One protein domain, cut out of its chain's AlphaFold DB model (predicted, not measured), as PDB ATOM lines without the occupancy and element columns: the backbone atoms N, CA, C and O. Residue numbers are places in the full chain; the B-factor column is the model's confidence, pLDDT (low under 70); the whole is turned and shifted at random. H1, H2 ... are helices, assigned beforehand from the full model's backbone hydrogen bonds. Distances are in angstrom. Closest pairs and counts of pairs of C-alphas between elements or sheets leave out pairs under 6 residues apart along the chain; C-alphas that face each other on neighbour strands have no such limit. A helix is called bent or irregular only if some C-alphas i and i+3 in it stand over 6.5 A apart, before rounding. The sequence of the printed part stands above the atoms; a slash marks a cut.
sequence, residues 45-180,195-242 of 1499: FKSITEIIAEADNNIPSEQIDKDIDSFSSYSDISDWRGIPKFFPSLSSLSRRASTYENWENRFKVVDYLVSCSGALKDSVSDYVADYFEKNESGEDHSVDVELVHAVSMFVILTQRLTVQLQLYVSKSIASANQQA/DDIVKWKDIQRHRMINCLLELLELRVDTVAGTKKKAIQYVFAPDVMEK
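This is residues 45 to 180 and 195 to 242 of the 1499 residues of the protein "Condensin complex subunit 1" of Caenorhabditis elegans (UniProt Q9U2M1). A long rod of helices has the 36-residue helix H5 and the two arms of bent H4, which run against it, in its middle; the hairpin of H2 and H3 packs on one side of them, with short H1 crossing H5, and H6b packs on the opposite side. At one end the tip of H5, residues 174 to 180, sticks out; towards the other, residues 217 to 229 loop out and fold back to H7, which crosses H4b. H2, H3, H4a, H5 and H6b form an up and down bundle, each running against the one before it, with mostly crossed packing. The printed part has 184 residues with seven named helices, H1 to H7 in order, and no named strand: all helix, compact with a radius of gyration of the C-alphas of 18.0 A, spanning 67 by 32 by 32 A.

H1, residues 48 to 54, is about perpendicular to H5, residues 145 to 180, at 78 degrees, and touches its residues 149 to 153 alone; the closest C-alphas, Ile 48 and Ser 152, are 6.0 A apart. H2, residues 61 to 75, and H3, residues 82 to 95, form a hairpin, closest at the C-alphas of Ile 64 and Ser 89, 5.2 A. H3 is irregular, with C-alphas 85 and 88 7.9 A apart; it touches H5, closest at the C-alphas of Pro 84 and Ala 150, 5.4 A. H4, residues 103 to 137, was assigned as one helix by its hydrogen bonds but is bent, with C-alphas 115 and 118 6.7 A apart: its arms are H4a, residues 103 to 115, and H4b, residues 118 to 137. H4a touches H2 at a shallow tilt of 27 degrees, the same way, closest at the C-alphas of Ser 75 and Tyr 112, 5.0 A. H4b and H5 form a hairpin, closest at the C-alphas of Val 124 and Leu 147, 7.4 A. H6, residues 195 to 216, likewise assigned as one helix, is bent, with C-alphas 202 and 205 7.4 A apart, into H6a, residues 195 to 202, and H6b, residues 205 to 216. H6a and H4a only just touch, with 3 pairs of C-alphas within 8 A, the closest being Phe 107 and Asp 196, 6.9 A. H6b touches H5 at a shallow tilt of 26 degrees, opposite ways; the closest C-alphas, Thr 158 and Met 208, are 6.5 A apart. H7, residues 230 to 235, touches H4b, closest at the C-alphas of Val 128 and Tyr 233, 6.2 A. Every O i to N i+4 pair is within hydrogen-bond range in H1, H4a, H4b, H5, H6a and H6b, against 9 of 11 in H2, 8 of 10 in H3 and 0 of 2 in H7, where 2 of 3 O i to N i+3 pairs are.

H1 begins at C-alpha 48 (-13.996, -13.780, 50.001). H2 measures 20.6 A, H4b 28.6 A and H5 52.3 A; H5 ends at C-alpha 180 (8.130, -29.486, 15.289). H7 ends at C-alpha 235 (-20.987, -5.246, 50.371).

The C-alphas farthest apart, Gly 138 and Ala 180, are 68.6 A apart. Residues 181 to 194 are not printed, with 19.0 A between C-alphas 180 and 195. The link from H6 to H7 is long. The mean pLDDT of the printed part is 85.8; residues 97 to 98, 140, 177 to 180 and 236 to 239 are under 70.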
ATOM      1  N   PHE A  45     -22.767 -11.901  55.783       79.38
ATOM      2  CA  PHE A  45     -22.091 -12.606  54.693       79.38
ATOM      3  C   PHE A  45     -20.640 -12.968  55.047       79.38
ATOM      4  O   PHE A  45     -19.966 -12.254  55.780       79.38
ATOM      5  N   LYS A  46     -20.158 -14.089  54.496       82.86
ATOM      6  CA  LYS A  46     -18.759 -14.536  54.553       82.86
ATOM      7  C   LYS A  46     -17.842 -13.705  53.665       82.86
ATOM      8  O   LYS A  46     -18.216 -13.395  52.531       82.86
ATOM      9  N   SER A  47     -16.629 -13.448  54.142       83.80
ATOM     10  CA  SER A  47     -15.604 -12.768  53.346       83.80
ATOM     11  C   SER A  47     -15.106 -13.630  52.182       83.80
ATOM     12  O   SER A  47     -15.220 -14.861  52.196       83.80
ATOM     13  N   ILE A  48     -14.511 -13.017  51.152       87.07
ATOM     14  CA  ILE A  48     -13.996 -13.780  50.001       87.07
ATOM     15  C   ILE A  48     -12.920 -14.798  50.418       87.07
ATOM     16  O   ILE A  48     -12.808 -15.875  49.829       87.07
ATOM     17  N   THR A  49     -12.133 -14.481  51.446       84.04
ATOM     18  CA  THR A  49     -11.101 -15.369  51.994       84.04
ATOM     19  C   THR A  49     -11.714 -16.556  52.732       84.04
ATOM     20  O   THR A  49     -11.245 -17.679  52.545       84.04
ATOM     21  N   GLU A  50     -12.800 -16.349  53.478       85.46
ATOM     22  CA  GLU A  50     -13.586 -17.428  54.092       85.46
ATOM     23  C   GLU A  50     -14.216 -18.343  53.037       85.46
ATOM     24  O   GLU A  50     -14.092 -19.564  53.136       85.46
ATOM     25  N   ILE A  51     -14.811 -17.776  51.979       86.39
ATOM     26  CA  ILE A  51     -15.376 -18.549  50.858       86.39
ATOM     27  C   ILE A  51     -14.294 -19.423  50.204       86.39
ATOM     28  O   ILE A  51     -14.536 -20.586  49.866       86.39
ATOM     29  N   ILE A  52     -13.083 -18.884  50.032       83.21
ATOM     30  CA  ILE A  52     -11.944 -19.640  49.497       83.21
ATOM     31  C   ILE A  52     -11.531 -20.768  50.451       83.21
ATOM     32  O   ILE A  52     -11.274 -21.875  49.977       83.21
ATOM     33  N   ALA A  53     -11.462 -20.497  51.756       82.61
ATOM     34  CA  ALA A  53     -11.041 -21.463  52.768       82.61
ATOM     35  C   ALA A  53     -12.038 -22.625  52.928       82.61
ATOM     36  O   ALA A  53     -11.630 -23.776  53.061       82.61
ATOM     37  N   GLU A  54     -13.344 -22.362  52.860       82.34
ATOM     38  CA  GLU A  54     -14.369 -23.412  52.948       82.34
ATOM     39  C   GLU A  54     -14.409 -24.311  51.709       82.34
ATOM     40  O   GLU A  54     -14.651 -25.519  51.801       82.34
ATOM     41  N   ALA A  55     -14.131 -23.742  50.535       79.28
ATOM     42  CA  ALA A  55     -14.086 -24.480  49.277       79.28
ATOM     43  C   ALA A  55     -12.768 -25.250  49.057       79.28
ATOM     44  O   ALA A  55     -12.523 -25.760  47.957       79.28
ATOM     45  N   ASP A  56     -11.908 -25.355  50.077       73.63
ATOM     46  CA  ASP A  56     -10.585 -25.973  49.948       73.63
ATOM     47  C   ASP A  56     -10.626 -27.520  49.898       73.63
ATOM     48  O   ASP A  56      -9.645 -28.186  49.552       73.63
ATOM     49  N   ASN A  57     -11.802 -28.118  50.108       79.05
ATOM     50  CA  ASN A  57     -12.011 -29.563  50.016       79.05
ATOM     51  C   ASN A  57     -11.952 -30.081  48.564       79.05
ATOM     52  O   ASN A  57     -12.553 -29.515  47.651       79.05
ATOM     53  N   ASN A  58     -11.216 -31.175  48.332       78.95
ATOM     54  CA  ASN A  58     -11.089 -31.799  47.009       78.95
ATOM     55  C   ASN A  58     -12.278 -32.721  46.718       78.95
ATOM     56  O   ASN A  58     -12.410 -33.784  47.322       78.95
ATOM     57  N   ILE A  59     -13.103 -32.337  45.748       83.71
ATOM     58  CA  ILE A  59     -14.259 -33.127  45.305       83.71
ATOM     59  C   ILE A  59     -13.813 -34.179  44.267       83.71
ATOM     60  O   ILE A  59     -12.963 -33.861  43.420       83.71
ATOM     61  N   PRO A  60     -14.340 -35.421  44.316       84.62
ATOM     62  CA  PRO A  60     -14.040 -36.469  43.338       84.62
ATOM     63  C   PRO A  60     -14.325 -36.036  41.893       84.62
ATOM     64  O   PRO A  60     -15.307 -35.346  41.633       84.62
ATOM     65  N   SER A  61     -13.488 -36.465  40.940       84.18
ATOM     66  CA  SER A  61     -13.598 -36.042  39.531       84.18
ATOM     67  C   SER A  61     -14.950 -36.400  38.896       84.18
ATOM     68  O   SER A  61     -15.519 -35.567  38.208       84.18
ATOM     69  N   GLU A  62     -15.504 -37.579  39.199       85.75
ATOM     70  CA  GLU A  62     -16.821 -38.011  38.696       85.75
ATOM     71  C   GLU A  62     -17.958 -37.088  39.156       85.75
ATOM     72  O   GLU A  62     -18.896 -36.812  38.408       85.75
ATOM     73  N   GLN A  63     -17.865 -36.580  40.389       89.21
ATOM     74  CA  GLN A  63     -18.841 -35.635  40.926       89.21
ATOM     75  C   GLN A  63     -18.696 -34.264  40.260       89.21
ATOM     76  O   GLN A  63     -19.702 -33.639  39.945       89.21
ATOM     77  N   ILE A  64     -17.459 -33.827  39.987       88.49
ATOM     78  CA  ILE A  64     -17.199 -32.593  39.234       88.49
ATOM     79  C   ILE A  64     -17.833 -32.677  37.842       88.49
ATOM     80  O   ILE A  64     -18.529 -31.748  37.452       88.49
ATOM     81  N   ASP A  65     -17.647 -33.783  37.121       87.19
ATOM     82  CA  ASP A  65     -18.204 -33.960  35.773       87.19
ATOM     83  C   ASP A  65     -19.739 -33.898  35.789       87.19
ATOM     84  O   ASP A  65     -20.342 -33.131  35.039       87.19
ATOM     85  N   LYS A  66     -20.371 -34.613  36.729       90.23
ATOM     86  CA  LYS A  66     -21.829 -34.593  36.913       90.23
ATOM     87  C   LYS A  66     -22.362 -33.201  37.273       90.23
ATOM     88  O   LYS A  66     -23.450 -32.817  36.833       90.23
ATOM     89  N   ASP A  67     -21.623 -32.455  38.089       92.05
ATOM     90  CA  ASP A  67     -21.994 -31.098  38.488       92.05
ATOM     91  C   ASP A  67     -21.819 -30.101  37.341       92.05
ATOM     92  O   ASP A  67     -22.643 -29.204  37.203       92.05
ATOM     93  N   ILE A  68     -20.810 -30.275  36.481       89.93
ATOM     94  CA  ILE A  68     -20.626 -29.469  35.265       89.93
ATOM     95  C   ILE A  68     -21.774 -29.713  34.282       89.93
ATOM     96  O   ILE A  68     -22.348 -28.752  33.767       89.93
ATOM     97  N   ASP A  69     -22.155 -30.974  34.070       89.00
ATOM     98  CA  ASP A  69     -23.312 -31.318  33.239       89.00
ATOM     99  C   ASP A  69     -24.599 -30.724  33.821       89.00
ATOM    100  O   ASP A  69     -25.417 -30.166  33.096       89.00
ATOM    101  N   SER A  70     -24.764 -30.759  35.145       90.90
ATOM    102  CA  SER A  70     -25.919 -30.146  35.814       90.90
ATOM    103  C   SER A  70     -25.899 -28.615  35.736       90.90
ATOM    104  O   SER A  70     -26.953 -27.991  35.598       90.90
ATOM    105  N   PHE A  71     -24.719 -27.997  35.790       93.20
ATOM    106  CA  PHE A  71     -24.542 -26.552  35.681       93.20
ATOM    107  C   PHE A  71     -24.886 -26.025  34.279       93.20
ATOM    108  O   PHE A  71     -25.375 -24.902  34.169       93.20
ATOM    109  N   SER A  72     -24.748 -26.846  33.226       90.04
ATOM    110  CA  SER A  72     -25.157 -26.475  31.860       90.04
ATOM    111  C   SER A  72     -26.614 -26.000  31.789       90.04
ATOM    112  O   SER A  72     -26.894 -24.964  31.193       90.04
ATOM    113  N   SER A  73     -27.522 -26.658  32.522       91.42
ATOM    114  CA  SER A  73     -28.944 -26.290  32.559       91.42
ATOM    115  C   SER A  73     -29.209 -24.888  33.117       91.42
ATOM    116  O   SER A  73     -30.190 -24.259  32.732       91.42
ATOM    117  N   TYR A  74     -28.332 -24.384  33.992       90.65
ATOM    118  CA  TYR A  74     -28.391 -23.014  34.509       90.65
ATOM    119  C   TYR A  74     -27.801 -22.020  33.511       90.65
ATOM    120  O   TYR A  74     -28.352 -20.941  33.316       90.65
ATOM    121  N   SER A  75     -26.712 -22.400  32.838       86.90
ATOM    122  CA  SER A  75     -26.115 -21.600  31.767       86.90
ATOM    123  C   SER A  75     -27.079 -21.381  30.598       86.90
ATOM    124  O   SER A  75     -27.115 -20.280  30.054       86.90
ATOM    125  N   ASP A  76     -27.860 -22.396  30.217       87.46
ATOM    126  CA  ASP A  76     -28.795 -22.336  29.081       87.46
ATOM    127  C   ASP A  76     -29.917 -21.304  29.276       87.46
ATOM    128  O   ASP A  76     -30.421 -20.736  28.308       87.46
ATOM    129  N   ILE A  77     -30.288 -21.040  30.532       88.98
ATOM    130  CA  ILE A  77     -31.262 -20.009  30.919       88.98
ATOM    131  C   ILE A  77     -30.594 -18.749  31.493       88.98
ATOM    132  O   ILE A  77     -31.284 -17.883  32.023       88.98
ATOM    133  N   SER A  78     -29.260 -18.661  31.411       89.64
ATOM    134  CA  SER A  78     -28.436 -17.585  31.976       89.64
ATOM    135  C   SER A  78     -28.712 -17.304  33.463       89.64
ATOM    136  O   SER A  78     -28.625 -16.166  33.903       89.64
ATOM    137  N   ASP A  79     -29.024 -18.324  34.266       91.23
ATOM    138  CA  ASP A  79     -29.298 -18.170  35.699       91.23
ATOM    139  C   ASP A  79     -28.000 -18.249  36.522       91.23
ATOM    140  O   ASP A  79     -27.327 -19.284  36.588       91.23
ATOM    141  N   TRP A  80     -27.644 -17.148  37.185       93.05
ATOM    142  CA  TRP A  80     -26.439 -17.057  38.007       93.05
ATOM    143  C   TRP A  80     -26.513 -17.872  39.302       93.05
ATOM    144  O   TRP A  80     -25.464 -18.177  39.873       93.05
ATOM    145  N   ARG A  81     -27.703 -18.303  39.750       92.55
ATOM    146  CA  ARG A  81     -27.874 -19.138  40.959       92.55
ATOM    147  C   ARG A  81     -27.191 -20.503  40.848       92.55
ATOM    148  O   ARG A  81     -26.932 -21.164  41.855       92.55
ATOM    149  N   GLY A  82     -26.836 -20.922  39.632       90.05
ATOM    150  CA  GLY A  82     -25.979 -22.084  39.412       90.05
ATOM    151  C   GLY A  82     -24.565 -21.908  39.985       90.05
ATOM    152  O   GLY A  82     -23.968 -22.893  40.420       90.05
ATOM    153  N   ILE A  83     -24.042 -20.675  40.048       93.55
ATOM    154  CA  ILE A  83     -22.675 -20.397  40.513       93.55
ATOM    155  C   ILE A  83     -22.513 -20.793  41.987       93.55
ATOM    156  O   ILE A  83     -21.676 -21.661  42.234       93.55
ATOM    157  N   PRO A  84     -23.298 -20.279  42.963       91.11
ATOM    158  CA  PRO A  84     -23.179 -20.722  44.355       91.11
ATOM    159  C   PRO A  84     -23.454 -22.212  44.540       91.11
ATOM    160  O   PRO A  84     -22.723 -22.895  45.259       91.11
ATOM    161  N   LYS A  85     -24.473 -22.739  43.848       92.07
ATOM    162  CA  LYS A  85     -24.902 -24.138  43.964       92.07
ATOM    163  C   LYS A  85     -23.795 -25.128  43.602       92.07
ATOM    164  O   LYS A  85     -23.630 -26.135  44.287       92.07
ATOM    165  N   PHE A  86     -23.043 -24.847  42.540       93.01
ATOM    166  CA  PHE A  86     -21.972 -25.721  42.054       93.01
ATOM    167  C   PHE A  86     -20.567 -25.193  42.375       93.01
ATOM    168  O   PHE A  86     -19.573 -25.809  41.978       93.01
ATOM    169  N   PHE A  87     -20.450 -24.099  43.137       93.51
ATOM    170  CA  PHE A  87     -19.170 -23.476  43.479       93.51
ATOM    171  C   PHE A  87     -18.146 -24.444  44.080       93.51
ATOM    172  O   PHE A  87     -16.999 -24.383  43.643       93.51
ATOM    173  N   PRO A  88     -18.481 -25.365  45.009       90.35
ATOM    174  CA  PRO A  88     -17.490 -26.296  45.546       90.35
ATOM    175  C   PRO A  88     -16.813 -27.127  44.444       90.35
ATOM    176  O   PRO A  88     -15.583 -27.237  44.406       90.35
ATOM    177  N   SER A  89     -17.600 -27.655  43.500       90.58
ATOM    178  CA  SER A  89     -17.115 -28.482  42.386       90.58
ATOM    179  C   SER A  89     -16.333 -27.660  41.366       90.58
ATOM    180  O   SER A  89     -15.233 -28.059  40.975       90.58
ATOM    181  N   LEU A  90     -16.823 -26.468  41.012       91.46
ATOM    182  CA  LEU A  90     -16.127 -25.542  40.110       91.46
ATOM    183  C   LEU A  90     -14.831 -24.986  40.734       91.46
ATOM    184  O   LEU A  90     -13.813 -24.837  40.058       91.46
ATOM    185  N   SER A  91     -14.822 -24.734  42.042       90.23
ATOM    186  CA  SER A  91     -13.643 -24.291  42.790       90.23
ATOM    187  C   SER A  91     -12.600 -25.408  42.859       90.23
ATOM    188  O   SER A  91     -11.431 -25.163  42.557       90.23
ATOM    189  N   SER A  92     -13.015 -26.650  43.151       87.39
ATOM    190  CA  SER A  92     -12.162 -27.848  43.097       87.39
ATOM    191  C   SER A  92     -11.546 -28.042  41.702       87.39
ATOM    192  O   SER A  92     -10.324 -28.182  41.579       87.39
ATOM    193  N   LEU A  93     -12.351 -27.934  40.635       88.96
ATOM    194  CA  LEU A  93     -11.896 -27.940  39.237       88.96
ATOM    195  C   LEU A  93     -10.813 -26.874  38.988       88.96
ATOM    196  O   LEU A  93      -9.739 -27.183  38.464       88.96
ATOM    197  N   SER A  94     -11.087 -25.633  39.402       85.06
ATOM    198  CA  SER A  94     -10.217 -24.469  39.202       85.06
ATOM    199  C   SER A  94      -8.950 -24.466  40.066       85.06
ATOM    200  O   SER A  94      -8.085 -23.627  39.854       85.06
ATOM    201  N   ARG A  95      -8.792 -25.369  41.043       82.44
ATOM    202  CA  ARG A  95      -7.537 -25.541  41.807       82.44
ATOM    203  C   ARG A  95      -6.681 -26.677  41.257       82.44
ATOM    204  O   ARG A  95      -5.455 -26.602  41.269       82.44
ATOM    205  N   ARG A  96      -7.320 -27.726  40.739       81.01
ATOM    206  CA  ARG A  96      -6.687 -28.989  40.339       81.01
ATOM    207  C   ARG A  96      -6.045 -28.949  38.943       81.01
ATOM    208  O   ARG A  96      -6.233 -29.879  38.161       81.01
ATOM    209  N   ALA A  97      -5.246 -27.920  38.632       68.41
ATOM    210  CA  ALA A  97      -4.579 -27.760  37.325       68.41
ATOM    211  C   ALA A  97      -3.799 -29.008  36.866       68.41
ATOM    212  O   ALA A  97      -3.758 -29.308  35.679       68.41
ATOM    213  N   SER A  98      -3.162 -29.719  37.803       68.67
ATOM    214  CA  SER A  98      -2.313 -30.885  37.523       68.67
ATOM    215  C   SER A  98      -2.991 -32.239  37.734       68.67
ATOM    216  O   SER A  98      -2.461 -33.240  37.268       68.67
ATOM    217  N   THR A  99      -4.121 -32.301  38.449       73.72
ATOM    218  CA  THR A  99      -4.737 -33.572  38.888       73.72
ATOM    219  C   THR A  99      -6.130 -33.819  38.324       73.72
ATOM    220  O   THR A  99      -6.698 -34.886  38.552       73.72
ATOM    221  N   TYR A 100      -6.718 -32.845  37.638       77.72
ATOM    222  CA  TYR A 100      -7.946 -33.030  36.876       77.72
ATOM    223  C   TYR A 100      -7.604 -32.902  35.388       77.72
ATOM    224  O   TYR A 100      -7.219 -31.826  34.922       77.72
ATOM    225  N   GLU A 101      -7.657 -34.026  34.671       74.06
ATOM    226  CA  GLU A 101      -7.111 -34.157  33.312       74.06
ATOM    227  C   GLU A 101      -8.063 -33.664  32.214       74.06
ATOM    228  O   GLU A 101      -7.599 -33.317  31.130       74.06
ATOM    229  N   ASN A 102      -9.371 -33.582  32.486       80.93
ATOM    230  CA  ASN A 102     -10.371 -33.201  31.489       80.93
ATOM    231  C   ASN A 102     -10.345 -31.681  31.213       80.93
ATOM    232  O   ASN A 102     -11.027 -30.888  31.859       80.93
ATOM    233  N   TRP A 103      -9.502 -31.253  30.270       84.53
ATOM    234  CA  TRP A 103      -9.372 -29.840  29.892       84.53
ATOM    235  C   TRP A 103     -10.588 -29.298  29.135       84.53
ATOM    236  O   TRP A 103     -10.928 -28.134  29.338       84.53
ATOM    237  N   GLU A 104     -11.280 -30.132  28.359       84.24
ATOM    238  CA  GLU A 104     -12.502 -29.769  27.622       84.24
ATOM    239  C   GLU A 104     -13.573 -29.210  28.576       84.24
ATOM    240  O   GLU A 104     -14.163 -28.154  28.340       84.24
ATOM    241  N   ASN A 105     -13.745 -29.851  29.736       86.87
ATOM    242  CA  ASN A 105     -14.674 -29.390  30.767       86.87
ATOM    243  C   ASN A 105     -14.333 -27.992  31.306       86.87
ATOM    244  O   ASN A 105     -15.238 -27.223  31.624       86.87
ATOM    245  N   ARG A 106     -13.052 -27.603  31.359       89.67
ATOM    246  CA  ARG A 106     -12.665 -26.240  31.766       89.67
ATOM    247  C   ARG A 106     -13.062 -25.201  30.716       89.67
ATOM    248  O   ARG A 106     -13.540 -24.134  31.094       89.67
ATOM    249  N   PHE A 107     -12.908 -25.511  29.426       90.26
ATOM    250  CA  PHE A 107     -13.354 -24.633  28.337       90.26
ATOM    251  C   PHE A 107     -14.884 -24.494  28.302       90.26
ATOM    252  O   PHE A 107     -15.384 -23.391  28.080       90.26
ATOM    253  N   LYS A 108     -15.630 -25.568  28.600       89.57
ATOM    254  CA  LYS A 108     -17.099 -25.526  28.747       89.57
ATOM    255  C   LYS A 108     -17.541 -24.650  29.915       89.57
ATOM    256  O   LYS A 108     -18.381 -23.775  29.741       89.57
ATOM    257  N   VAL A 109     -16.934 -24.831  31.092       92.22
ATOM    258  CA  VAL A 109     -17.255 -24.028  32.286       92.22
ATOM    259  C   VAL A 109     -17.016 -22.538  32.042       92.22
ATOM    260  O   VAL A 109     -17.777 -21.717  32.545       92.22
ATOM    261  N   VAL A 110     -16.006 -22.173  31.249       92.32
ATOM    262  CA  VAL A 110     -15.806 -20.781  30.826       92.32
ATOM    263  C   VAL A 110     -17.011 -20.244  30.059       92.32
ATOM    264  O   VAL A 110     -17.494 -19.164  30.391       92.32
ATOM    265  N   ASP A 111     -17.522 -20.981  29.072       91.42
ATOM    266  CA  ASP A 111     -18.708 -20.552  28.323       91.42
ATOM    267  C   ASP A 111     -19.939 -20.445  29.241       91.42
ATOM    268  O   ASP A 111     -20.706 -19.490  29.117       91.42
ATOM    269  N   TYR A 112     -20.080 -21.353  30.213       94.28
ATOM    270  CA  TYR A 112     -21.169 -21.318  31.194       94.28
ATOM    271  C   TYR A 112     -21.095 -20.097  32.116       94.28
ATOM    272  O   TYR A 112     -22.085 -19.392  32.297       94.28
ATOM    273  N   LEU A 113     -19.910 -19.787  32.650       94.25
ATOM    274  CA  LEU A 113     -19.699 -18.593  33.472       94.25
ATOM    275  C   LEU A 113     -19.955 -17.312  32.675       94.25
ATOM    276  O   LEU A 113     -20.583 -16.389  33.186       94.25
ATOM    277  N   VAL A 114     -19.503 -17.257  31.419       92.79
ATOM    278  CA  VAL A 114     -19.776 -16.120  30.531       92.79
ATOM    279  C   VAL A 114     -21.276 -15.985  30.245       92.79
ATOM    280  O   VAL A 114     -21.760 -14.862  30.187       92.79
ATOM    281  N   SER A 115     -22.025 -17.085  30.108       91.60
ATOM    282  CA  SER A 115     -23.489 -17.032  29.943       91.60
ATOM    283  C   SER A 115     -24.193 -16.462  31.180       91.60
ATOM    284  O   SER A 115     -25.096 -15.637  31.062       91.60
ATOM    285  N   CYS A 116     -23.758 -16.859  32.379       92.44
ATOM    286  CA  CYS A 116     -24.343 -16.391  33.639       92.44
ATOM    287  C   CYS A 116     -23.941 -14.951  34.015       92.44
ATOM    288  O   CYS A 116     -24.597 -14.341  34.860       92.44
ATOM    289  N   SER A 117     -22.862 -14.400  33.442       93.10
ATOM    290  CA  SER A 117     -22.301 -13.114  33.884       93.10
ATOM    291  C   SER A 117     -23.243 -11.931  33.649       93.10
ATOM    292  O   SER A 117     -23.314 -11.044  34.497       93.10
ATOM    293  N   GLY A 118     -23.989 -11.933  32.538       89.80
ATOM    294  CA  GLY A 118     -24.945 -10.874  32.198       89.80
ATOM    295  C   GLY A 118     -26.074 -10.775  33.220       89.80
ATOM    296  O   GLY A 118     -26.268  -9.726  33.823       89.80
ATOM    297  N   ALA A 119     -26.740 -11.892  33.512       91.55
ATOM    298  CA  ALA A 119     -27.814 -11.916  34.505       91.55
ATOM    299  C   ALA A 119     -27.318 -11.620  35.929       91.55
ATOM    300  O   ALA A 119     -28.030 -10.992  36.714       91.55
ATOM    301  N   LEU A 120     -26.098 -12.058  36.274       93.56
ATOM    302  CA  LEU A 120     -25.472 -11.715  37.553       93.56
ATOM    303  C   LEU A 120     -25.260 -10.202  37.660       93.56
ATOM    304  O   LEU A 120     -25.602  -9.601  38.672       93.56
ATOM    305  N   LYS A 121     -24.724  -9.582  36.608       91.92
ATOM    306  CA  LYS A 121     -24.515  -8.136  36.521       91.92
ATOM    307  C   LYS A 121     -25.828  -7.362  36.632       91.92
ATOM    308  O   LYS A 121     -25.871  -6.384  37.372       91.92
ATOM    309  N   ASP A 122     -26.873  -7.806  35.941       92.36
ATOM    310  CA  ASP A 122     -28.196  -7.179  35.999       92.36
ATOM    311  C   ASP A 122     -28.781  -7.282  37.417       92.36
ATOM    312  O   ASP A 122     -29.211  -6.283  37.981       92.36
ATOM    313  N   SER A 123     -28.653  -8.444  38.067       92.42
ATOM    314  CA  SER A 123     -29.097  -8.630  39.459       92.42
ATOM    315  C   SER A 123     -28.312  -7.763  40.450       92.42
ATOM    316  O   SER A 123     -28.882  -7.227  41.396       92.42
ATOM    317  N   VAL A 124     -27.005  -7.583  40.228       91.07
ATOM    318  CA  VAL A 124     -26.191  -6.630  41.000       91.07
ATOM    319  C   VAL A 124     -26.649  -5.195  40.747       91.07
ATOM    320  O   VAL A 124     -26.709  -4.405  41.684       91.07
ATOM    321  N   SER A 125     -26.972  -4.844  39.502       90.99
ATOM    322  CA  SER A 125     -27.483  -3.519  39.153       90.99
ATOM    323  C   SER A 125     -28.790  -3.217  39.883       90.99
ATOM    324  O   SER A 125     -28.895  -2.179  40.536       90.99
ATOM    325  N   ASP A 126     -29.737  -4.151  39.841       90.61
ATOM    326  CA  ASP A 126     -31.033  -4.035  40.511       90.61
ATOM    327  C   ASP A 126     -30.870  -3.946  42.031       90.61
ATOM    328  O   ASP A 126     -31.455  -3.070  42.664       90.61
ATOM    329  N   TYR A 127     -30.003  -4.779  42.617       89.42
ATOM    330  CA  TYR A 127     -29.688  -4.734  44.047       89.42
ATOM    331  C   TYR A 127     -29.115  -3.378  44.477       89.42
ATOM    332  O   TYR A 127     -29.470  -2.850  45.531       89.42
ATOM    333  N   VAL A 128     -28.226  -2.791  43.670       88.35
ATOM    334  CA  VAL A 128     -27.650  -1.474  43.968       88.35
ATOM    335  C   VAL A 128     -28.693  -0.368  43.804       88.35
ATOM    336  O   VAL A 128     -28.703   0.562  44.608       88.35
ATOM    337  N   ALA A 129     -29.570  -0.442  42.802       87.63
ATOM    338  CA  ALA A 129     -30.663   0.514  42.642       87.63
ATOM    339  C   ALA A 129     -31.631   0.469  43.837       87.63
ATOM    340  O   ALA A 129     -31.864   1.507  44.458       87.63
ATOM    341  N   ASP A 130     -32.075  -0.733  44.221       87.43
ATOM    342  CA  ASP A 130     -32.941  -0.993  45.380       87.43
ATOM    343  C   ASP A 130     -32.302  -0.519  46.693       87.43
ATOM    344  O   ASP A 130     -32.955   0.149  47.496       87.43
ATOM    345  N   TYR A 131     -30.998  -0.760  46.876       85.51
ATOM    346  CA  TYR A 131     -30.251  -0.247  48.027       85.51
ATOM    347  C   TYR A 131     -30.382   1.274  48.160       85.51
ATOM    348  O   TYR A 131     -30.648   1.777  49.249       85.51
ATOM    349  N   PHE A 132     -30.213   2.027  47.068       85.87
ATOM    350  CA  PHE A 132     -30.326   3.487  47.114       85.87
ATOM    351  C   PHE A 132     -31.773   3.976  47.252       85.87
ATOM    352  O   PHE A 132     -31.983   4.987  47.916       85.87
ATOM    353  N   GLU A 133     -32.752   3.272  46.680       85.43
ATOM    354  CA  GLU A 133     -34.177   3.582  46.859       85.43
ATOM    355  C   GLU A 133     -34.615   3.418  48.320       85.43
ATOM    356  O   GLU A 133     -35.236   4.322  48.883       85.43
ATOM    357  N   LYS A 134     -34.220   2.319  48.972       83.40
ATOM    358  CA  LYS A 134     -34.514   2.068  50.392       83.40
ATOM    359  C   LYS A 134     -33.777   3.013  51.330       83.40
ATOM    360  O   LYS A 134     -34.341   3.497  52.309       83.40
ATOM    361  N   ASN A 135     -32.526   3.334  51.004       79.03
ATOM    362  CA  ASN A 135     -31.741   4.275  51.796       79.03
ATOM    363  C   ASN A 135     -32.317   5.708  51.723       79.03
ATOM    364  O   ASN A 135     -32.213   6.454  52.693       79.03
ATOM    365  N   GLU A 136     -32.966   6.093  50.612       79.41
ATOM    366  CA  GLU A 136     -33.742   7.343  50.530       79.41
ATOM    367  C   GLU A 136     -35.097   7.267  51.252       79.41
ATOM    368  O   GLU A 136     -35.506   8.254  51.867       79.41
ATOM    369  N   SER A 137     -35.795   6.123  51.211       81.07
ATOM    370  CA  SER A 137     -37.078   5.944  51.912       81.07
ATOM    371  C   SER A 137     -36.932   5.783  53.433       81.07
ATOM    372  O   SER A 137     -37.913   5.933  54.166       81.07
ATOM    373  N   GLY A 138     -35.713   5.525  53.918       75.74
ATOM    374  CA  GLY A 138     -35.420   5.232  55.320       75.74
ATOM    375  C   GLY A 138     -35.759   3.795  55.729       75.74
ATOM    376  O   GLY A 138     -35.855   3.516  56.923       75.74
ATOM    377  N   GLU A 139     -35.967   2.895  54.764       75.31
ATOM    378  CA  GLU A 139     -36.160   1.465  55.007       75.31
ATOM    379  C   GLU A 139     -34.812   0.757  55.223       75.31
ATOM    380  O   GLU A 139     -33.834   1.017  54.520       75.31
ATOM    381  N   ASP A 140     -34.757  -0.172  56.188       69.72
ATOM    382  CA  ASP A 140     -33.571  -1.006  56.413       69.72
ATOM    383  C   ASP A 140     -33.349  -1.934  55.207       69.72
ATOM    384  O   ASP A 140     -34.136  -2.848  54.938       69.72
ATOM    385  N   HIS A 141     -32.252  -1.718  54.480       72.06
ATOM    386  CA  HIS A 141     -31.847  -2.586  53.377       72.06
ATOM    387  C   HIS A 141     -31.190  -3.865  53.902       72.06
ATOM    388  O   HIS A 141     -30.077  -3.839  54.429       72.06
ATOM    389  N   SER A 142     -31.859  -5.007  53.738       75.27
ATOM    390  CA  SER A 142     -31.278  -6.314  54.051       75.27
ATOM    391  C   SER A 142     -30.267  -6.732  52.980       75.27
ATOM    392  O   SER A 142     -30.623  -6.812  51.804       75.27
ATOM    393  N   VAL A 143     -29.036  -7.058  53.385       79.83
ATOM    394  CA  VAL A 143     -27.999  -7.543  52.463       79.83
ATOM    395  C   VAL A 143     -28.406  -8.881  51.847       79.83
ATOM    396  O   VAL A 143     -28.697  -9.838  52.568       79.83
ATOM    397  N   ASP A 144     -28.388  -8.968  50.516       86.61
ATOM    398  CA  ASP A 144     -28.596 -10.226  49.795       86.61
ATOM    399  C   ASP A 144     -27.308 -11.058  49.850       86.61
ATOM    400  O   ASP A 144     -26.430 -10.979  48.988       86.61
ATOM    401  N   VAL A 145     -27.180 -11.841  50.921       86.54
ATOM    402  CA  VAL A 145     -26.006 -12.681  51.185       86.54
ATOM    403  C   VAL A 145     -25.725 -13.646  50.025       86.54
ATOM    404  O   VAL A 145     -24.560 -13.885  49.704       86.54
ATOM    405  N   GLU A 146     -26.765 -14.178  49.373       89.03
ATOM    406  CA  GLU A 146     -26.611 -15.128  48.266       89.03
ATOM    407  C   GLU A 146     -26.008 -14.444  47.033       89.03
ATOM    408  O   GLU A 146     -25.081 -14.985  46.421       89.03
ATOM    409  N   LEU A 147     -26.458 -13.226  46.713       90.28
ATOM    410  CA  LEU A 147     -25.895 -12.419  45.631       90.28
ATOM    411  C   LEU A 147     -24.436 -12.018  45.907       90.28
ATOM    412  O   LEU A 147     -23.584 -12.166  45.027       90.28
ATOM    413  N   VAL A 148     -24.114 -11.566  47.127       88.04
ATOM    414  CA  VAL A 148     -22.732 -11.210  47.525       88.04
ATOM    415  C   VAL A 148     -21.792 -12.408  47.363       88.04
ATOM    416  O   VAL A 148     -20.682 -12.288  46.822       88.04
ATOM    417  N   HIS A 149     -22.240 -13.588  47.801       91.26
ATOM    418  CA  HIS A 149     -21.492 -14.834  47.640       91.26
ATOM    419  C   HIS A 149     -21.343 -15.200  46.171       91.26
ATOM    420  O   HIS A 149     -20.230 -15.505  45.755       91.26
ATOM    421  N   ALA A 150     -22.403 -15.099  45.366       93.51
ATOM    422  CA  ALA A 150     -22.350 -15.386  43.936       93.51
ATOM    423  C   ALA A 150     -21.340 -14.504  43.193       93.51
ATOM    424  O   ALA A 150     -20.550 -15.025  42.406       93.51
ATOM    425  N   VAL A 151     -21.302 -13.198  43.480       92.77
ATOM    426  CA  VAL A 151     -20.321 -12.265  42.899       92.77
ATOM    427  C   VAL A 151     -18.898 -12.653  43.299       92.77
ATOM    428  O   VAL A 151     -18.020 -12.773  42.443       92.77
ATOM    429  N   SER A 152     -18.666 -12.907  44.587       92.39
ATOM    430  CA  SER A 152     -17.352 -13.311  45.103       92.39
ATOM    431  C   SER A 152     -16.879 -14.627  44.478       92.39
ATOM    432  O   SER A 152     -15.754 -14.731  43.985       92.39
ATOM    433  N   MET A 153     -17.764 -15.620  44.423       94.81
ATOM    434  CA  MET A 153     -17.529 -16.923  43.805       94.81
ATOM    435  C   MET A 153     -17.261 -16.803  42.301       94.81
ATOM    436  O   MET A 153     -16.323 -17.422  41.796       94.81
ATOM    437  N   PHE A 154     -18.017 -15.964  41.589       95.30
ATOM    438  CA  PHE A 154     -17.816 -15.696  40.169       95.30
ATOM    439  C   PHE A 154     -16.434 -15.097  39.889       95.30
ATOM    440  O   PHE A 154     -15.731 -15.575  38.996       95.30
ATOM    441  N   VAL A 155     -16.008 -14.098  40.669       94.05
ATOM    442  CA  VAL A 155     -14.682 -13.473  40.529       94.05
ATOM    443  C   VAL A 155     -13.569 -14.492  40.787       94.05
ATOM    444  O   VAL A 155     -12.628 -14.568  39.995       94.05
ATOM    445  N   ILE A 156     -13.693 -15.327  41.828       93.26
ATOM    446  CA  ILE A 156     -12.727 -16.402  42.124       93.26
ATOM    447  C   ILE A 156     -12.602 -17.366  40.939       93.26
ATOM    448  O   ILE A 156     -11.491 -17.655  40.489       93.26
ATOM    449  N   LEU A 157     -13.729 -17.881  40.437       93.54
ATOM    450  CA  LEU A 157     -13.732 -18.854  39.344       93.54
ATOM    451  C   LEU A 157     -13.176 -18.243  38.057       93.54
ATOM    452  O   LEU A 157     -12.331 -18.854  37.404       93.54
ATOM    453  N   THR A 158     -13.599 -17.022  37.732       93.62
ATOM    454  CA  THR A 158     -13.176 -16.307  36.526       93.62
ATOM    455  C   THR A 158     -11.677 -16.021  36.554       93.62
ATOM    456  O   THR A 158     -10.987 -16.297  35.570       93.62
ATOM    457  N   GLN A 159     -11.145 -15.564  37.691       92.94
ATOM    458  CA  GLN A 159      -9.709 -15.361  37.900       92.94
ATOM    459  C   GLN A 159      -8.921 -16.664  37.712       92.94
ATOM    460  O   GLN A 159      -8.005 -16.723  36.887       92.94
ATOM    461  N   ARG A 160      -9.286 -17.729  38.441       91.63
ATOM    462  CA  ARG A 160      -8.541 -18.999  38.432       91.63
ATOM    463  C   ARG A 160      -8.575 -19.696  37.077       91.63
ATOM    464  O   ARG A 160      -7.530 -20.137  36.597       91.63
ATOM    465  N   LEU A 161      -9.748 -19.791  36.450       91.95
ATOM    466  CA  LEU A 161      -9.897 -20.456  35.152       91.95
ATOM    467  C   LEU A 161      -9.158 -19.702  34.048       91.95
ATOM    468  O   LEU A 161      -8.501 -20.338  33.226       91.95
ATOM    469  N   THR A 162      -9.188 -18.364  34.070       92.25
ATOM    470  CA  THR A 162      -8.473 -17.552  33.076       92.25
ATOM    471  C   THR A 162      -6.972 -17.796  33.123       92.25
ATOM    472  O   THR A 162      -6.354 -18.053  32.089       92.25
ATOM    473  N   VAL A 163      -6.385 -17.781  34.321       90.55
ATOM    474  CA  VAL A 163      -4.955 -18.048  34.503       90.55
ATOM    475  C   VAL A 163      -4.610 -19.480  34.096       90.55
ATOM    476  O   VAL A 163      -3.650 -19.702  33.357       90.55
ATOM    477  N   GLN A 164      -5.391 -20.469  34.542       88.86
ATOM    478  CA  GLN A 164      -5.105 -21.873  34.244       88.86
ATOM    479  C   GLN A 164      -5.156 -22.185  32.754       88.86
ATOM    480  O   GLN A 164      -4.240 -22.836  32.248       88.86
ATOM    481  N   LEU A 165      -6.199 -21.731  32.059       90.27
ATOM    482  CA  LEU A 165      -6.357 -21.996  30.633       90.27
ATOM    483  C   LEU A 165      -5.299 -21.266  29.821       90.27
ATOM    484  O   LEU A 165      -4.705 -21.877  28.937       90.27
ATOM    485  N   GLN A 166      -4.967 -20.022  30.174       89.29
ATOM    486  CA  GLN A 166      -3.886 -19.302  29.509       89.29
ATOM    487  C   GLN A 166      -2.542 -20.037  29.659       89.29
ATOM    488  O   GLN A 166      -1.890 -20.331  28.658       89.29
ATOM    489  N   LEU A 167      -2.155 -20.418  30.881       86.89
ATOM    490  CA  LEU A 167      -0.894 -21.132  31.115       86.89
ATOM    491  C   LEU A 167      -0.871 -22.527  30.469       86.89
ATOM    492  O   LEU A 167       0.190 -22.990  30.042       86.89
ATOM    493  N   TYR A 168      -2.014 -23.210  30.395       85.55
ATOM    494  CA  TYR A 168      -2.148 -24.485  29.691       85.55
ATOM    495  C   TYR A 168      -1.955 -24.323  28.184       85.55
ATOM    496  O   TYR A 168      -1.101 -24.995  27.607       85.55
ATOM    497  N   VAL A 169      -2.676 -23.386  27.566       86.43
ATOM    498  CA  VAL A 169      -2.589 -23.067  26.133       86.43
ATOM    499  C   VAL A 169      -1.148 -22.717  25.757       86.43
ATOM    500  O   VAL A 169      -0.602 -23.291  24.811       86.43
ATOM    501  N   SER A 170      -0.478 -21.866  26.536       83.03
ATOM    502  CA  SER A 170       0.920 -21.490  26.294       83.03
ATOM    503  C   SER A 170       1.883 -22.679  26.392       83.03
ATOM    504  O   SER A 170       2.757 -22.846  25.534       83.03
ATOM    505  N   LYS A 171       1.704 -23.570  27.380       82.58
ATOM    506  CA  LYS A 171       2.504 -24.803  27.513       82.58
ATOM    507  C   LYS A 171       2.265 -25.782  26.360       82.58
ATOM    508  O   LYS A 171       3.235 -26.343  25.846       82.58
ATOM    509  N   SER A 172       1.018 -25.960  25.932       82.28
ATOM    510  CA  SER A 172       0.639 -26.836  24.815       82.28
ATOM    511  C   SER A 172       1.211 -26.347  23.481       82.28
ATOM    512  O   SER A 172       1.730 -27.130  22.689       82.28
ATOM    513  N   ILE A 173       1.231 -25.033  23.250       77.65
ATOM    514  CA  ILE A 173       1.856 -24.448  22.055       77.65
ATOM    515  C   ILE A 173       3.383 -24.583  22.106       77.65
ATOM    516  O   ILE A 173       4.024 -24.897  21.098       77.65
ATOM    517  N   ALA A 174       3.996 -24.363  23.272       74.98
ATOM    518  CA  ALA A 174       5.438 -24.521  23.438       74.98
ATOM    519  C   ALA A 174       5.889 -25.970  23.185       74.98
ATOM    520  O   ALA A 174       6.906 -26.183  22.517       74.98
ATOM    521  N   SER A 175       5.132 -26.963  23.666       77.15
ATOM    522  CA  SER A 175       5.425 -28.382  23.438       77.15
ATOM    523  C   SER A 175       5.242 -28.772  21.966       77.15
ATOM    524  O   SER A 175       6.141 -29.404  21.401       77.15
ATOM    525  N   ALA A 176       4.180 -28.301  21.303       70.63
ATOM    526  CA  ALA A 176       3.965 -28.490  19.865       70.63
ATOM    527  C   ALA A 176       5.113 -27.897  19.025       70.63
ATOM    528  O   ALA A 176       5.681 -28.564  18.154       70.63
ATOM    529  N   ASN A 177       5.546 -26.672  19.342       69.11
ATOM    530  CA  ASN A 177       6.665 -26.014  18.662       69.11
ATOM    531  C   ASN A 177       8.010 -26.728  18.889       69.11
ATOM    532  O   ASN A 177       8.860 -26.767  17.993       69.11
ATOM    533  N   GLN A 178       8.239 -27.305  20.074       66.20
ATOM    534  CA  GLN A 178       9.439 -28.103  20.350       66.20
ATOM    535  C   GLN A 178       9.435 -29.441  19.601       66.20
ATOM    536  O   GLN A 178      10.487 -29.858  19.107       66.20
ATOM    537  N   GLN A 179       8.277 -30.093  19.478       61.70
ATOM    538  CA  GLN A 179       8.126 -31.310  18.677       61.70
ATOM    539  C   GLN A 179       8.383 -31.028  17.192       61.70
ATOM    540  O   GLN A 179       9.172 -31.743  16.572       61.70
ATOM    541  N   ALA A 180       7.853 -29.923  16.657       57.46
ATOM    542  CA  ALA A 180       8.130 -29.486  15.289       57.46
ATOM    543  C   ALA A 180       9.633 -29.231  15.038       57.46
ATOM    544  O   ALA A 180      10.171 -29.611  13.996       57.46
ATOM    545  N   ASP A 195      -9.376 -27.342  18.623       81.91
ATOM    546  CA  ASP A 195     -10.325 -26.258  18.314       81.91
ATOM    547  C   ASP A 195     -10.588 -25.389  19.560       81.91
ATOM    548  O   ASP A 195     -10.715 -24.164  19.462       81.91
ATOM    549  N   ASP A 196     -10.557 -25.999  20.749       84.00
ATOM    550  CA  ASP A 196     -10.680 -25.321  22.042       84.00
ATOM    551  C   ASP A 196      -9.529 -24.341  22.326       84.00
ATOM    552  O   ASP A 196      -9.749 -23.233  22.824       84.00
ATOM    553  N   ILE A 197      -8.288 -24.692  21.964       86.11
ATOM    554  CA  ILE A 197      -7.112 -23.823  22.148       86.11
ATOM    555  C   ILE A 197      -7.227 -22.586  21.253       86.11
ATOM    556  O   ILE A 197      -6.907 -21.473  21.687       86.11
ATOM    557  N   VAL A 198      -7.685 -22.761  20.011       84.33
ATOM    558  CA  VAL A 198      -7.910 -21.653  19.070       84.33
ATOM    559  C   VAL A 198      -9.042 -20.759  19.579       84.33
ATOM    560  O   VAL A 198      -8.857 -19.547  19.729       84.33
ATOM    561  N   LYS A 199     -10.176 -21.361  19.954       89.19
ATOM    562  CA  LYS A 199     -11.338 -20.666  20.523       89.19
ATOM    563  C   LYS A 199     -10.977 -19.866  21.779       89.19
ATOM    564  O   LYS A 199     -11.452 -18.735  21.942       89.19
ATOM    565  N   TRP A 200     -10.098 -20.391  22.636       91.21
ATOM    566  CA  TRP A 200      -9.591 -19.668  23.803       91.21
ATOM    567  C   TRP A 200      -8.813 -18.406  23.431       91.21
ATOM    568  O   TRP A 200      -9.105 -17.327  23.960       91.21
ATOM    569  N   LYS A 201      -7.836 -18.524  22.519       85.00
ATOM    570  CA  LYS A 201      -6.965 -17.405  22.116       85.00
ATOM    571  C   LYS A 201      -7.729 -16.298  21.402       85.00
ATOM    572  O   LYS A 201      -7.435 -15.116  21.625       85.00
ATOM    573  N   ASP A 202      -8.695 -16.664  20.574       83.67
ATOM    574  CA  ASP A 202      -9.391 -15.693  19.740       83.67
ATOM    575  C   ASP A 202     -10.567 -15.059  20.489       83.67
ATOM    576  O   ASP A 202     -10.754 -13.841  20.432       83.67
ATOM    577  N   ILE A 203     -11.317 -15.844  21.269       87.85
ATOM    578  CA  ILE A 203     -12.621 -15.418  21.792       87.85
ATOM    579  C   ILE A 203     -12.692 -15.492  23.322       87.85
ATOM    580  O   ILE A 203     -12.951 -14.472  23.966       87.85
ATOM    581  N   GLN A 204     -12.492 -16.667  23.927       90.48
ATOM    582  CA  GLN A 204     -12.905 -16.872  25.325       90.48
ATOM    583  C   GLN A 204     -12.085 -16.062  26.332       90.48
ATOM    584  O   GLN A 204     -12.673 -15.477  27.240       90.48
ATOM    585  N   ARG A 205     -10.760 -15.933  26.158       90.28
ATOM    586  CA  ARG A 205      -9.948 -15.119  27.083       90.28
ATOM    587  C   ARG A 205     -10.390 -13.656  27.109       90.28
ATOM    588  O   ARG A 205     -10.416 -13.035  28.166       90.28
ATOM    589  N   HIS A 206     -10.786 -13.109  25.956       90.03
ATOM    590  CA  HIS A 206     -11.272 -11.734  25.866       90.03
ATOM    591  C   HIS A 206     -12.613 -11.586  26.582       90.03
ATOM    592  O   HIS A 206     -12.792 -10.616  27.316       90.03
ATOM    593  N   ARG A 207     -13.518 -12.562  26.416       92.06
ATOM    594  CA  ARG A 207     -14.816 -12.601  27.107       92.06
ATOM    595  C   ARG A 207     -14.655 -12.692  28.621       92.06
ATOM    596  O   ARG A 207     -15.266 -11.901  29.320       92.06
ATOM    597  N   MET A 208     -13.788 -13.571  29.120       93.12
ATOM    598  CA  MET A 208     -13.541 -13.716  30.561       93.12
ATOM    599  C   MET A 208     -13.007 -12.430  31.195       93.12
ATOM    600  O   MET A 208     -13.497 -11.989  32.233       93.12
ATOM    601  N   ILE A 209     -12.040 -11.787  30.539       91.82
ATOM    602  CA  ILE A 209     -11.515 -10.495  30.991       91.82
ATOM    603  C   ILE A 209     -12.590  -9.405  30.909       91.82
ATOM    604  O   ILE A 209     -12.680  -8.582  31.814       91.82
ATOM    605  N   ASN A 210     -13.437  -9.414  29.873       92.52
ATOM    606  CA  ASN A 210     -14.562  -8.483  29.772       92.52
ATOM    607  C   ASN A 210     -15.579  -8.694  30.894       92.52
ATOM    608  O   ASN A 210     -16.020  -7.707  31.460       92.52
ATOM    609  N   CYS A 211     -15.881  -9.932  31.293       93.77
ATOM    610  CA  CYS A 211     -16.750 -10.183  32.443       93.77
ATOM    611  C   CYS A 211     -16.200  -9.537  33.727       93.77
ATOM    612  O   CYS A 211     -16.955  -8.934  34.485       93.77
ATOM    613  N   LEU A 212     -14.883  -9.616  33.963       93.89
ATOM    614  CA  LEU A 212     -14.247  -8.944  35.104       93.89
ATOM    615  C   LEU A 212     -14.289  -7.415  34.976       93.89
ATOM    616  O   LEU A 212     -14.540  -6.723  35.961       93.89
ATOM    617  N   LEU A 213     -14.048  -6.881  33.776       92.43
ATOM    618  CA  LEU A 213     -14.099  -5.440  33.516       92.43
ATOM    619  C   LEU A 213     -15.510  -4.878  33.680       92.43
ATOM    620  O   LEU A 213     -15.673  -3.850  34.322       92.43
ATOM    621  N   GLU A 214     -16.527  -5.562  33.163       92.35
ATOM    622  CA  GLU A 214     -17.925  -5.143  33.268       92.35
ATOM    623  C   GLU A 214     -18.414  -5.077  34.716       92.35
ATOM    624  O   GLU A 214     -19.237  -4.222  35.041       92.35
ATOM    625  N   LEU A 215     -17.882  -5.940  35.585       92.04
ATOM    626  CA  LEU A 215     -18.110  -5.878  37.025       92.04
ATOM    627  C   LEU A 215     -17.384  -4.689  37.669       92.04
ATOM    628  O   LEU A 215     -17.989  -3.947  38.440       92.04
ATOM    629  N   LEU A 216     -16.104  -4.473  37.345       91.29
ATOM    630  CA  LEU A 216     -15.324  -3.358  37.900       91.29
ATOM    631  C   LEU A 216     -15.837  -1.980  37.451       91.29
ATOM    632  O   LEU A 216     -15.783  -1.032  38.234       91.29
ATOM    633  N   GLU A 217     -16.310  -1.866  36.211       91.09
ATOM    634  CA  GLU A 217     -16.803  -0.632  35.585       91.09
ATOM    635  C   GLU A 217     -18.329  -0.469  35.704       91.09
ATOM    636  O   GLU A 217     -18.906   0.403  35.043       91.09
ATOM    637  N   LEU A 218     -18.992  -1.302  36.516       91.37
ATOM    638  CA  LEU A 218     -20.448  -1.346  36.616       91.37
ATOM    639  C   LEU A 218     -21.033   0.029  36.954       91.37
ATOM    640  O   LEU A 218     -20.690   0.648  37.969       91.37
ATOM    641  N   ARG A 219     -21.963   0.480  36.105       89.82
ATOM    642  CA  ARG A 219     -22.693   1.737  36.270       89.82
ATOM    643  C   ARG A 219     -24.164   1.456  36.495       89.82
ATOM    644  O   ARG A 219     -24.773   0.787  35.670       89.82
ATOM    645  N   VAL A 220     -24.705   2.007  37.572       89.45
ATOM    646  CA  VAL A 220     -26.114   1.849  37.941       89.45
ATOM    647  C   VAL A 220     -26.710   3.231  38.134       89.45
ATOM    648  O   VAL A 220     -26.156   4.048  38.875       89.45
ATOM    649  N   ASP A 221     -27.809   3.507  37.444       88.06
ATOM    650  CA  ASP A 221     -28.593   4.717  37.649       88.06
ATOM    651  C   ASP A 221     -29.487   4.512  38.868       88.06
ATOM    652  O   ASP A 221     -30.336   3.628  38.881       88.06
ATOM    653  N   THR A 222     -29.255   5.300  39.915       87.19
ATOM    654  CA  THR A 222     -30.026   5.229  41.158       87.19
ATOM    655  C   THR A 222     -30.712   6.559  41.429       87.19
ATOM    656  O   THR A 222     -30.376   7.574  40.810       87.19
ATOM    657  N   VAL A 223     -31.650   6.582  42.378       84.02
ATOM    658  CA  VAL A 223     -32.307   7.822  42.831       84.02
ATOM    659  C   VAL A 223     -31.301   8.888  43.294       84.02
ATOM    660  O   VAL A 223     -31.424  10.060  42.942       84.02
ATOM    661  N   ALA A 224     -30.191   8.462  43.904       82.48
ATOM    662  CA  ALA A 224     -29.075   9.321  44.299       82.48
ATOM    663  C   ALA A 224     -28.085   9.645  43.149       82.48
ATOM    664  O   ALA A 224     -26.930  10.024  43.400       82.48
ATOM    665  N   GLY A 225     -28.499   9.450  41.893       86.54
ATOM    666  CA  GLY A 225     -27.718   9.653  40.673       86.54
ATOM    667  C   GLY A 225     -26.831   8.467  40.271       86.54
ATOM    668  O   GLY A 225     -26.566   7.558  41.053       86.54
ATOM    669  N   THR A 226     -26.314   8.500  39.036       87.53
ATOM    670  CA  THR A 226     -25.507   7.420  38.443       87.53
ATOM    671  C   THR A 226     -24.264   7.069  39.266       87.53
ATOM    672  O   THR A 226     -23.315   7.855  39.382       87.53
ATOM    673  N   LYS A 227     -24.212   5.836  39.769       86.40
ATOM    674  CA  LYS A 227     -23.079   5.272  40.505       86.40
ATOM    675  C   LYS A 227     -22.151   4.531  39.549       86.40
ATOM    676  O   LYS A 227     -22.502   3.480  39.035       86.40
ATOM    677  N   LYS A 228     -20.949   5.069  39.306       79.79
ATOM    678  CA  LYS A 228     -19.985   4.544  38.308       79.79
ATOM    679  C   LYS A 228     -19.141   3.339  38.754       79.79
ATOM    680  O   LYS A 228     -18.434   2.784  37.924       79.79
ATOM    681  N   LYS A 229     -19.155   3.007  40.047       84.34
ATOM    682  CA  LYS A 229     -18.395   1.906  40.674       84.34
ATOM    683  C   LYS A 229     -19.354   1.053  41.487       84.34
ATOM    684  O   LYS A 229     -19.151   0.819  42.674       84.34
ATOM    685  N   ALA A 230     -20.482   0.717  40.873       87.05
ATOM    686  CA  ALA A 230     -21.654   0.248  41.593       87.05
ATOM    687  C   ALA A 230     -21.395  -1.037  42.393       87.05
ATOM    688  O   ALA A 230     -21.975  -1.218  43.457       87.05
ATOM    689  N   ILE A 231     -20.446  -1.869  41.949       88.56
ATOM    690  CA  ILE A 231     -20.050  -3.099  42.643       88.56
ATOM    691  C   ILE A 231     -19.578  -2.875  44.092       88.56
ATOM    692  O   ILE A 231     -19.694  -3.779  44.911       88.56
ATOM    693  N   GLN A 232     -19.111  -1.674  44.460       83.87
ATOM    694  CA  GLN A 232     -18.742  -1.366  45.851       83.87
ATOM    695  C   GLN A 232     -19.925  -1.390  46.823       83.87
ATOM    696  O   GLN A 232     -19.734  -1.626  48.011       83.87
ATOM    697  N   TYR A 233     -21.143  -1.185  46.317       84.62
ATOM    698  CA  TYR A 233     -22.357  -1.152  47.130       84.62
ATOM    699  C   TYR A 233     -22.939  -2.543  47.394       84.62
ATOM    700  O   TYR A 233     -23.807  -2.681  48.250       84.62
ATOM    701  N   VAL A 234     -22.417  -3.585  46.736       82.52
ATOM    702  CA  VAL A 234     -22.810  -4.981  46.987       82.52
ATOM    703  C   VAL A 234     -22.538  -5.382  48.442       82.52
ATOM    704  O   VAL A 234     -23.336  -6.095  49.040       82.52
ATOM    705  N   PHE A 235     -21.464  -4.859  49.039       77.71
ATOM    706  CA  PHE A 235     -20.987  -5.246  50.371       77.71
ATOM    707  C   PHE A 235     -21.535  -4.395  51.544       77.71
ATOM    708  O   PHE A 235     -21.206  -4.710  52.678       77.71
ATOM    709  N   ALA A 236     -22.359  -3.364  51.281       64.97
ATOM    710  CA  ALA A 236     -23.132  -2.515  52.220       64.97
ATOM    711  C   ALA A 236     -22.479  -2.024  53.554       64.97
ATOM    712  O   ALA A 236     -22.210  -2.820  54.449       64.97
ATOM    713  N   PRO A 237     -22.420  -0.701  53.828       54.90
ATOM    714  CA  PRO A 237     -22.225   0.411  52.915       54.90
ATOM    715  C   PRO A 237     -20.767   0.913  53.004       54.90
ATOM    716  O   PRO A 237     -20.263   1.244  54.073       54.90
ATOM    717  N   ASP A 238     -20.097   0.982  51.854       57.08
ATOM    718  CA  ASP A 238     -18.814   1.667  51.614       57.08
ATOM    719  C   ASP A 238     -17.481   0.988  51.992       57.08
ATOM    720  O   ASP A 238     -16.428   1.592  51.771       57.08
ATOM    721  N   VAL A 239     -17.446  -0.275  52.433       65.28
ATOM    722  CA  VAL A 239     -16.167  -1.004  52.588       65.28
ATOM    723  C   VAL A 239     -16.121  -2.220  51.672       65.28
ATOM    724  O   VAL A 239     -16.570  -3.305  52.018       65.28
ATOM    725  N   MET A 240     -15.544  -2.042  50.482       75.59
ATOM    726  CA  MET A 240     -15.181  -3.176  49.636       75.59
ATOM    727  C   MET A 240     -13.969  -3.896  50.237       75.59
ATOM    728  O   MET A 240     -12.971  -3.261  50.589       75.59
ATOM    729  N   GLU A 241     -14.029  -5.223  50.321       79.65
ATOM    730  CA  GLU A 241     -12.911  -6.025  50.817       79.65
ATOM    731  C   GLU A 241     -11.665  -5.825  49.944       79.65
ATOM    732  O   GLU A 241     -11.688  -5.995  48.722       79.65
ATOM    733  N   LYS A 242     -10.528  -5.511  50.573       81.79
ATOM    734  CA  LYS A 242      -9.254  -5.377  49.851       81.79
ATOM    735  C   LYS A 242      -8.883  -6.679  49.135       81.79
ATOM    736  O   LYS A 242      -8.397  -6.639  48.007       81.79
TER     737      LYS A 242